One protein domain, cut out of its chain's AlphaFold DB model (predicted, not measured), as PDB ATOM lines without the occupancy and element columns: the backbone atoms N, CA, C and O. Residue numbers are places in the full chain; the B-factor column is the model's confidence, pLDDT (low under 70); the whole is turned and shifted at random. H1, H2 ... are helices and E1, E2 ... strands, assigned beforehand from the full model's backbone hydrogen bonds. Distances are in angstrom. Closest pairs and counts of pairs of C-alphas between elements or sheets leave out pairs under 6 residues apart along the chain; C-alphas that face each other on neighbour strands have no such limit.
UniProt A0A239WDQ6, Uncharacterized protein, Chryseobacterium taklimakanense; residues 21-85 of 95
ATOM      1  N   ARG A  21      98.491   1.603  28.305       86.75
ATOM      2  CA  ARG A  21      97.414   2.411  28.879       86.75
ATOM      3  C   ARG A  21      97.313   3.739  28.130       86.75
ATOM      4  O   ARG A  21      98.309   4.435  27.976       86.75
ATOM      5  N   LEU A  22      96.103   4.129  27.739       89.38
ATOM      6  CA  LEU A  22      95.799   5.478  27.260       89.38
ATOM      7  C   LEU A  22      94.798   6.141  28.207       89.38
ATOM      8  O   LEU A  22      93.805   5.521  28.596       89.38
ATOM      9  N   TYR A  23      95.047   7.398  28.564       91.12
ATOM     10  CA  TYR A  23      94.064   8.246  29.240       91.12
ATOM     11  C   TYR A  23      93.399   9.150  28.210       91.12
ATOM     12  O   TYR A  23      94.067   9.682  27.330       91.12
ATOM     13  N   CYS A  24      92.084   9.316  28.305       92.00
ATOM     14  CA  CYS A  24      91.304  10.012  27.289       92.00
ATOM     15  C   CYS A  24      90.577  11.211  27.897       92.00
ATOM     16  O   CYS A  24      89.771  11.052  28.815       92.00
ATOM     17  N   MET A  25      90.829  12.399  27.347       92.19
ATOM     18  CA  MET A  25      90.011  13.588  27.576       92.19
ATOM     19  C   MET A  25      89.117  13.803  26.357       92.19
ATOM     20  O   MET A  25      89.595  14.019  25.242       92.19
ATOM     21  N   ARG A  26      87.799  13.762  26.564       90.00
ATOM     22  CA  ARG A  26      86.827  14.020  25.498       90.00
ATOM     23  C   ARG A  26      86.526  15.513  25.408       90.00
ATOM     24  O   ARG A  26      85.928  16.062  26.326       90.00
ATOM     25  N   LEU A  27      86.883  16.132  24.283       85.19
ATOM     26  CA  LEU A  27      86.612  17.550  24.020       85.19
ATOM     27  C   LEU A  27      85.244  17.770  23.367       85.19
ATOM     28  O   LEU A  27      84.557  18.746  23.650       85.19
ATOM     29  N   SER A  28      84.840  16.866  22.471       81.75
ATOM     30  CA  SER A  28      83.542  16.910  21.794       81.75
ATOM     31  C   SER A  28      83.096  15.509  21.368       81.75
ATOM     32  O   SER A  28      83.767  14.515  21.644       81.75
ATOM     33  N   SER A  29      81.966  15.405  20.665       81.31
ATOM     34  CA  SER A  29      81.523  14.140  20.061       81.31
ATOM     35  C   SER A  29      82.452  13.627  18.953       81.31
ATOM     36  O   SER A  29      82.322  12.477  18.552       81.31
ATOM     37  N   SER A  30      83.363  14.461  18.440       79.62
ATOM     38  CA  SER A  30      84.241  14.127  17.311       79.62
ATOM     39  C   SER A  30      85.721  14.425  17.563       79.62
ATOM     40  O   SER A  30      86.504  14.395  16.615       79.62
ATOM     41  N   CYS A  31      86.101  14.788  18.790       82.62
ATOM     42  CA  CYS A  31      87.476  15.132  19.142       82.62
ATOM     43  C   CYS A  31      87.807  14.663  20.561       82.62
ATOM     44  O   CYS A  31      87.074  14.941  21.516       82.62
ATOM     45  N   VAL A  32      88.928  13.956  20.676       88.38
ATOM     46  CA  VAL A  32      89.502  13.465  21.928       88.38
ATOM     47  C   VAL A  32      90.994  13.776  21.948       88.38
ATOM     48  O   VAL A  32      91.624  13.849  20.894       88.38
ATOM     49  N   ILE A  33      91.551  13.930  23.144       88.81
ATOM     50  CA  ILE A  33      92.994  13.959  23.384       88.81
ATOM     51  C   ILE A  33      93.361  12.677  24.124       88.81
ATOM     52  O   ILE A  33      92.714  12.319  25.114       88.81
ATOM     53  N   LEU A  34      94.393  11.993  23.634       91.69
ATOM     54  CA  LEU A  34      94.931  10.780  24.235       91.69
ATOM     55  C   LEU A  34      96.273  11.096  24.894       91.69
ATOM     56  O   LEU A  34      97.194  11.571  24.236       91.69
ATOM     57  N   PHE A  35      96.384  10.801  26.185       91.81
ATOM     58  CA  PHE A  35      97.636  10.867  26.929       91.81
ATOM     59  C   PHE A  35      98.207   9.460  27.068       91.81
ATOM     60  O   PHE A  35      97.489   8.519  27.420       91.81
ATOM     61  N   ASN A  36      99.505   9.323  26.815       89.94
ATOM     62  CA  ASN A  36     100.202   8.063  27.009       89.94
ATOM     63  C   ASN A  36     100.293   7.748  28.510       89.94
ATOM     64  O   ASN A  36     100.837   8.530  29.284       89.94
ATOM     65  N   GLY A  37      99.727   6.614  28.915       87.62
ATOM     66  CA  GLY A  37      99.717   6.137  30.294       87.62
ATOM     67  C   GLY A  37     100.834   5.150  30.628       87.62
ATOM     68  O   GLY A  37     100.954   4.774  31.792       87.62
ATOM     69  N   GLY A  38     101.636   4.737  29.643       86.50
ATOM     70  CA  GLY A  38     102.708   3.758  29.804       86.50
ATOM     71  C   GLY A  38     102.218   2.309  29.836       86.50
ATOM     72  O   GLY A  38     101.086   1.999  29.454       86.50
ATOM     73  N   GLU A  39     103.101   1.414  30.271       85.94
ATOM     74  CA  GLU A  39     102.835  -0.022  30.300       85.94
ATOM     75  C   GLU A  39     101.763  -0.392  31.341       85.94
ATOM     76  O   GLU A  39     101.807   0.031  32.502       85.94
ATOM     77  N   LYS A  40     100.794  -1.217  30.940       82.81
ATOM     78  CA  LYS A  40      99.727  -1.753  31.787       82.81
ATOM     79  C   LYS A  40     100.302  -2.807  32.739       82.81
ATOM     80  O   LYS A  40     100.186  -4.004  32.516       82.81
ATOM     81  N   THR A  41     100.872  -2.344  33.845       79.94
ATOM     82  CA  THR A  41     101.403  -3.194  34.928       79.94
ATOM     83  C   THR A  41     100.328  -3.674  35.914       79.94
ATOM     84  O   THR A  41     100.584  -4.536  36.750       79.94
ATOM     85  N   SER A  42      99.106  -3.143  35.816       76.69
ATOM     86  CA  SER A  42      97.947  -3.549  36.614       76.69
ATOM     87  C   SER A  42      96.623  -3.243  35.891       76.69
ATOM     88  O   SER A  42      96.575  -2.529  34.881       76.69
ATOM     89  N   TRP A  43      95.512  -3.772  36.414       69.56
ATOM     90  CA  TRP A  43      94.169  -3.498  35.888       69.56
ATOM     91  C   TRP A  43      93.716  -2.055  36.158       69.56
ATOM     92  O   TRP A  43      93.233  -1.374  35.253       69.56
ATOM     93  N   THR A  44      93.942  -1.532  37.358       67.25
ATOM     94  CA  THR A  44      93.545  -0.182  37.794       67.25
ATOM     95  C   THR A  44      94.711   0.807  37.684       67.25
ATOM     96  O   THR A  44      95.818   0.544  38.141       67.25
ATOM     97  N   ALA A  45      94.466   1.995  37.114       61.41
ATOM     98  CA  ALA A  45      95.502   3.033  36.941       61.41
ATOM     99  C   ALA A  45      96.164   3.458  38.269       61.41
ATOM    100  O   ALA A  45      97.323   3.857  38.309       61.41
ATOM    101  N   GLN A  46      95.407   3.362  39.364       61.06
ATOM    102  CA  GLN A  46      95.825   3.781  40.697       61.06
ATOM    103  C   GLN A  46      96.700   2.759  41.423       61.06
ATOM    104  O   GLN A  46      97.245   3.108  42.466       61.06
ATOM    105  N   ASP A  47      96.867   1.542  40.894       62.34
ATOM    106  CA  ASP A  47      97.561   0.449  41.593       62.34
ATOM    107  C   ASP A  47      98.857  -0.006  40.906       62.34
ATOM    108  O   ASP A  47      99.621  -0.744  41.516       62.34
ATOM    109  N   GLY A  48      99.141   0.461  39.684       65.06
ATOM    110  CA  GLY A  48     100.366   0.129  38.937       65.06
ATOM    111  C   GLY A  48     101.368   1.284  38.838       65.06
ATOM    112  O   GLY A  48     101.146   2.369  39.374       65.06
ATOM    113  N   GLU A  49     102.436   1.090  38.064       71.81
ATOM    114  CA  GLU A  49     103.457   2.118  37.763       71.81
ATOM    115  C   GLU A  49     102.881   3.327  36.989       71.81
ATOM    116  O   GLU A  49     103.477   4.399  36.906       71.81
ATOM    117  N   THR A  50     101.656   3.190  36.472       75.50
ATOM    118  CA  THR A  50     100.946   4.221  35.699       75.50
ATOM    119  C   THR A  50     100.345   5.351  36.548       75.50
ATOM    120  O   THR A  50      99.773   6.289  35.989       75.50
ATOM    121  N   LYS A  51     100.496   5.321  37.883       79.12
ATOM    122  CA  LYS A  51     100.011   6.372  38.803       79.12
ATOM    123  C   LYS A  51     100.566   7.757  38.475       79.12
ATOM    124  O   LYS A  51      99.839   8.747  38.559       79.12
ATOM    125  N   VAL A  52     101.851   7.834  38.119       84.19
ATOM    126  CA  VAL A  52     102.503   9.106  37.770       84.19
ATOM    127  C   VAL A  52     101.889   9.660  36.489       84.19
ATOM    128  O   VAL A  52     101.371  10.775  36.509       84.19
ATOM    129  N   ALA A  53     101.820   8.839  35.438       87.56
ATOM    130  CA  ALA A  53     101.200   9.209  34.170       87.56
ATOM    131  C   ALA A  53      99.710   9.565  34.327       87.56
ATOM    132  O   ALA A  53      99.216  10.474  33.667       87.56
ATOM    133  N   PHE A  54      98.985   8.906  35.240       88.00
ATOM    134  CA  PHE A  54      97.600   9.257  35.564       88.00
ATOM    135  C   PHE A  54      97.492  10.663  36.161       88.00
ATOM    136  O   PHE A  54      96.640  11.456  35.757       88.00
ATOM    137  N   ARG A  55      98.351  10.995  37.131       89.94
ATOM    138  CA  ARG A  55      98.369  12.329  37.744       89.94
ATOM    139  C   ARG A  55      98.754  13.400  36.726       89.94
ATOM    140  O   ARG A  55      98.135  14.459  36.710       89.94
ATOM    141  N   GLU A  56      99.739  13.118  35.880       91.12
ATOM    142  CA  GLU A  56     100.159  14.022  34.806       91.12
ATOM    143  C   GLU A  56      99.046  14.243  33.783       91.12
ATOM    144  O   GLU A  56      98.741  15.388  33.467       91.12
ATOM    145  N   ALA A  57      98.372  13.179  33.335       92.31
ATOM    146  CA  ALA A  57      97.246  13.287  32.412       92.31
ATOM    147  C   ALA A  57      96.124  14.177  32.970       92.31
ATOM    148  O   ALA A  57      95.616  15.028  32.247       92.31
ATOM    149  N   ASN A  58      95.779  14.040  34.258       92.50
ATOM    150  CA  ASN A  58      94.793  14.921  34.897       92.50
ATOM    151  C   ASN A  58      95.277  16.377  34.959       92.50
ATOM    152  O   ASN A  58      94.540  17.284  34.587       92.50
ATOM    153  N   HIS A  59      96.533  16.605  35.355       94.81
ATOM    154  CA  HIS A  59      97.121  17.950  35.402       94.81
ATOM    155  C   HIS A  59      97.119  18.642  34.031       94.81
ATOM    156  O   HIS A  59      96.810  19.830  33.926       94.81
ATOM    157  N   TYR A  60      97.442  17.909  32.964       93.31
ATOM    158  CA  TYR A  60      97.376  18.441  31.603       93.31
ATOM    159  C   TYR A  60      95.938  18.654  31.135       93.31
ATOM    160  O   TYR A  60      95.663  19.679  30.513       93.31
ATOM    161  N   ALA A  61      95.017  17.745  31.461       94.00
ATOM    162  CA  ALA A  61      93.603  17.906  31.139       94.00
ATOM    163  C   ALA A  61      93.025  19.188  31.761       94.00
ATOM    164  O   ALA A  61      92.358  19.952  31.060       94.00
ATOM    165  N   ASP A  62      93.355  19.479  33.023       95.25
ATOM    166  CA  ASP A  62      92.934  20.708  33.703       95.25
ATOM    167  C   ASP A  62      93.471  21.956  32.988       95.25
ATOM    168  O   ASP A  62      92.717  22.888  32.700       95.25
ATOM    169  N   LYS A  63      94.757  21.962  32.618       94.19
ATOM    170  CA  LYS A  63      95.367  23.074  31.870       94.19
ATOM    171  C   LYS A  63      94.733  23.286  30.496       94.19
ATOM    172  O   LYS A  63      94.453  24.424  30.127       94.19
ATOM    173  N   ILE A  64      94.491  22.209  29.749       91.62
ATOM    174  CA  ILE A  64      93.841  22.270  28.432       91.62
ATOM    175  C   ILE A  64      92.415  22.806  28.583       91.62
ATOM    176  O   ILE A  64      91.992  23.665  27.810       91.62
ATOM    177  N   GLN A  65      91.684  22.347  29.601       92.12
ATOM    178  CA  GLN A  65      90.336  22.829  29.883       92.12
ATOM    179  C   GLN A  65      90.327  24.322  30.229       92.12
ATOM    180  O   GLN A  65      89.459  25.053  29.751       92.12
ATOM    181  N   MET A  66      91.296  24.791  31.019       94.25
ATOM    182  CA  MET A  66      91.459  26.217  31.313       94.25
ATOM    183  C   MET A  66      91.747  27.023  30.043       94.25
ATOM    184  O   MET A  66      91.085  28.032  29.819       94.25
ATOM    185  N   ALA A  67      92.658  26.559  29.183       91.31
ATOM    186  CA  ALA A  67      92.982  27.223  27.920       91.31
ATOM    187  C   ALA A  67      91.767  27.300  26.973       91.31
ATOM    188  O   ALA A  67      91.534  28.326  26.339       91.31
ATOM    189  N   LEU A  68      90.940  26.249  26.919       89.50
ATOM    190  CA  LEU A  68      89.670  26.266  26.181       89.50
ATOM    191  C   LEU A  68      88.682  27.287  26.760       89.50
ATOM    192  O   LEU A  68      88.048  28.023  26.007       89.50
ATOM    193  N   ASN A  69      88.557  27.349  28.089       91.62
ATOM    194  CA  ASN A  69      87.623  28.252  28.770       91.62
ATOM    195  C   ASN A  69      88.034  29.724  28.647       91.62
ATOM    196  O   ASN A  69      87.176  30.587  28.473       91.62
ATOM    197  N   ASN A  70      89.335  30.005  28.716       93.31
ATOM    198  CA  ASN A  70      89.897  31.339  28.501       93.31
ATOM    199  C   ASN A  70      89.840  31.759  27.027       93.31
ATOM    200  O   ASN A  70      89.997  32.935  26.707       93.31
ATOM    201  N   GLY A  71      89.597  30.797  26.135       88.88
ATOM    202  CA  GLY A  71      89.575  31.005  24.703       88.88
ATOM    203  C   GLY A  71      90.962  31.095  24.084       88.88
ATOM    204  O   GLY A  71      91.027  31.554  22.955       88.88
ATOM    205  N   ASP A  72      92.023  30.658  24.774       88.44
ATOM    206  CA  ASP A  72      93.412  30.601  24.284       88.44
ATOM    207  C   ASP A  72      93.552  29.605  23.117       88.44
ATOM    208  O   ASP A  72      94.274  29.835  22.143       88.44
ATOM    209  N   ILE A  73      92.794  28.507  23.181       88.31
ATOM    210  CA  ILE A  73      92.677  27.513  22.111       88.31
ATOM    211  C   ILE A  73      91.208  27.254  21.776       88.31
ATOM    212  O   ILE A  73      90.328  27.352  22.633       88.31
ATOM    213  N   LYS A  74      90.926  26.897  20.519       87.38
ATOM    214  CA  LYS A  74      89.570  26.590  20.034       87.38
ATOM    215  C   LYS A  74      89.551  25.350  19.146       87.38
ATOM    216  O   LYS A  74      90.489  25.093  18.393       87.38
ATOM    217  N   LEU A  75      88.451  24.596  19.183       83.88
ATOM    218  CA  LEU A  75      88.251  23.459  18.284       83.88
ATOM    219  C   LEU A  75      87.704  23.932  16.930       83.88
ATOM    220  O   LEU A  75      86.644  24.558  16.853       83.88
ATOM    221  N   CYS A  76      88.378  23.571  15.840       81.69
ATOM    222  CA  CYS A  76      87.859  23.794  14.497       81.69
ATOM    223  C   CYS A  76      86.828  22.720  14.134       81.69
ATOM    224  O   CYS A  76      87.172  21.615  13.704       81.69
ATOM    225  N   ALA A  77      85.543  23.075  14.225       69.44
ATOM    226  CA  ALA A  77      84.430  22.173  13.916       69.44
ATOM    227  C   ALA A  77      84.486  21.570  12.498       69.44
ATOM    228  O   ALA A  77      83.950  20.490  12.267       69.44
ATOM    229  N   LYS A  78      85.143  22.247  11.544       77.88
ATOM    230  CA  LYS A  78      85.259  21.786  10.151       77.88
ATOM    231  C   LYS A  78      86.445  20.853   9.904       77.88
ATOM    232  O   LYS A  78      86.375  20.058   8.974       77.88
ATOM    233  N   LYS A  79      87.524  20.977  10.683       72.50
ATOM    234  CA  LYS A  79      88.808  20.316  10.391       72.50
ATOM    235  C   LYS A  79      89.262  19.302  11.441       72.50
ATOM    236  O   LYS A  79      90.249  18.630  11.207       72.50
ATOM    237  N   ARG A  80      88.533  19.141  12.558       75.88
ATOM    238  CA  ARG A  80      88.940  18.276  13.692       75.88
ATOM    239  C   ARG A  80      90.340  18.624  14.231       75.88
ATOM    240  O   ARG A  80      91.036  17.768  14.758       75.88
ATOM    241  N   GLU A  81      90.721  19.891  14.111       80.62
ATOM    242  CA  GLU A  81      92.012  20.439  14.530       80.62
ATOM    243  C   GLU A  81      91.815  21.385  15.719       80.62
ATOM    244  O   GLU A  81      90.783  22.062  15.815       80.62
ATOM    245  N   ILE A  82      92.816  21.466  16.594       82.38
ATOM    246  CA  ILE A  82      92.905  22.496  17.634       82.38
ATOM    247  C   ILE A  82      93.650  23.692  17.039       82.38
ATOM    248  O   ILE A  82      94.727  23.529  16.464       82.38
ATOM    249  N   LEU A  83      93.063  24.882  17.149       83.62
ATOM    250  CA  LEU A  83      93.637  26.127  16.648       83.62
ATOM    251  C   LEU A  83      93.994  27.053  17.804       83.62
ATOM    252  O   LEU A  83      93.249  27.152  18.782       83.62
ATOM    253  N   ASP A  84      95.088  27.783  17.630       82.19
ATOM    254  CA  ASP A  84      95.393  28.953  18.441       82.19
ATOM    255  C   ASP A  84      94.386  30.071  18.128       82.19
ATOM    256  O   ASP A  84      94.053  30.348  16.968       82.19
ATOM    257  N   THR A  85      93.859  30.699  19.174       81.31
ATOM    258  CA  THR A  85      92.833  31.740  19.048       81.31
ATOM    259  C   THR A  85      93.335  33.025  18.395       81.31
ATOM    260  O   THR A  85      92.592  33.684  17.669       81.31
TER     261      THR A  85
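This is residues 21 to 85 of the 95 residues of an uncharacterized protein of Chryseobacterium taklimakanense (UniProt A0A239WDQ6). A long helix, H1, runs along a long hairpin, E1 and E2, with a small hairpin, E3 and E4, near its last residues and the loop of residues 40 to 50 at the other end. The printed part has 65 residues with one named helix and four named strands, in the order E1, E2, H1, E3, E4; its class is mixed, and both two-stranded sheets are antiparallel. It is loose and elongated, with a radius of gyration of the C-alphas of 13.7 A and spans of 38 by 21 by 14 A.

E1, residues 21 to 28, begins at C-alpha 21 (97.414, 2.411, 28.879) and measures 21.3 A. E2, residues 31 to 39, measures 24.3 A; H1, residues 51 to 70, 28.8 A. E3 is residues 73 to 76, 9.7 A; E4, residues 81 to 84, 10.0 A, ends at C-alpha 84 (95.393, 28.953, 18.441).

In the hairpin E1 and E2, N 23 and O 35 are 2.9 A apart, within hydrogen-bond range. The closest C-alphas of E2 and H1, Gly 37 and Ala 53, are 5.2 A apart; those of E1 and H1, Met 25 and Ala 61, 6.7 A. In H1, every O i to N i+4 pair is within hydrogen-bond range. The closest C-alphas of H1 and E3, Ala 67 and Ile 73, are 5.8 A apart. In the hairpin E3 and E4, N 76 and O 81 are within range at 2.8 A. E2 and E4 are only just apart, at 8.4 A between closest C-alphas.

The farthest C-alphas, of Asp 47 and Lys 78, are 39.9 A apart. The printed part has no cut; the link from E2 to H1 is long, with 11 residues. The model's pLDDT is under 70 at residues 43 to 48 and 77.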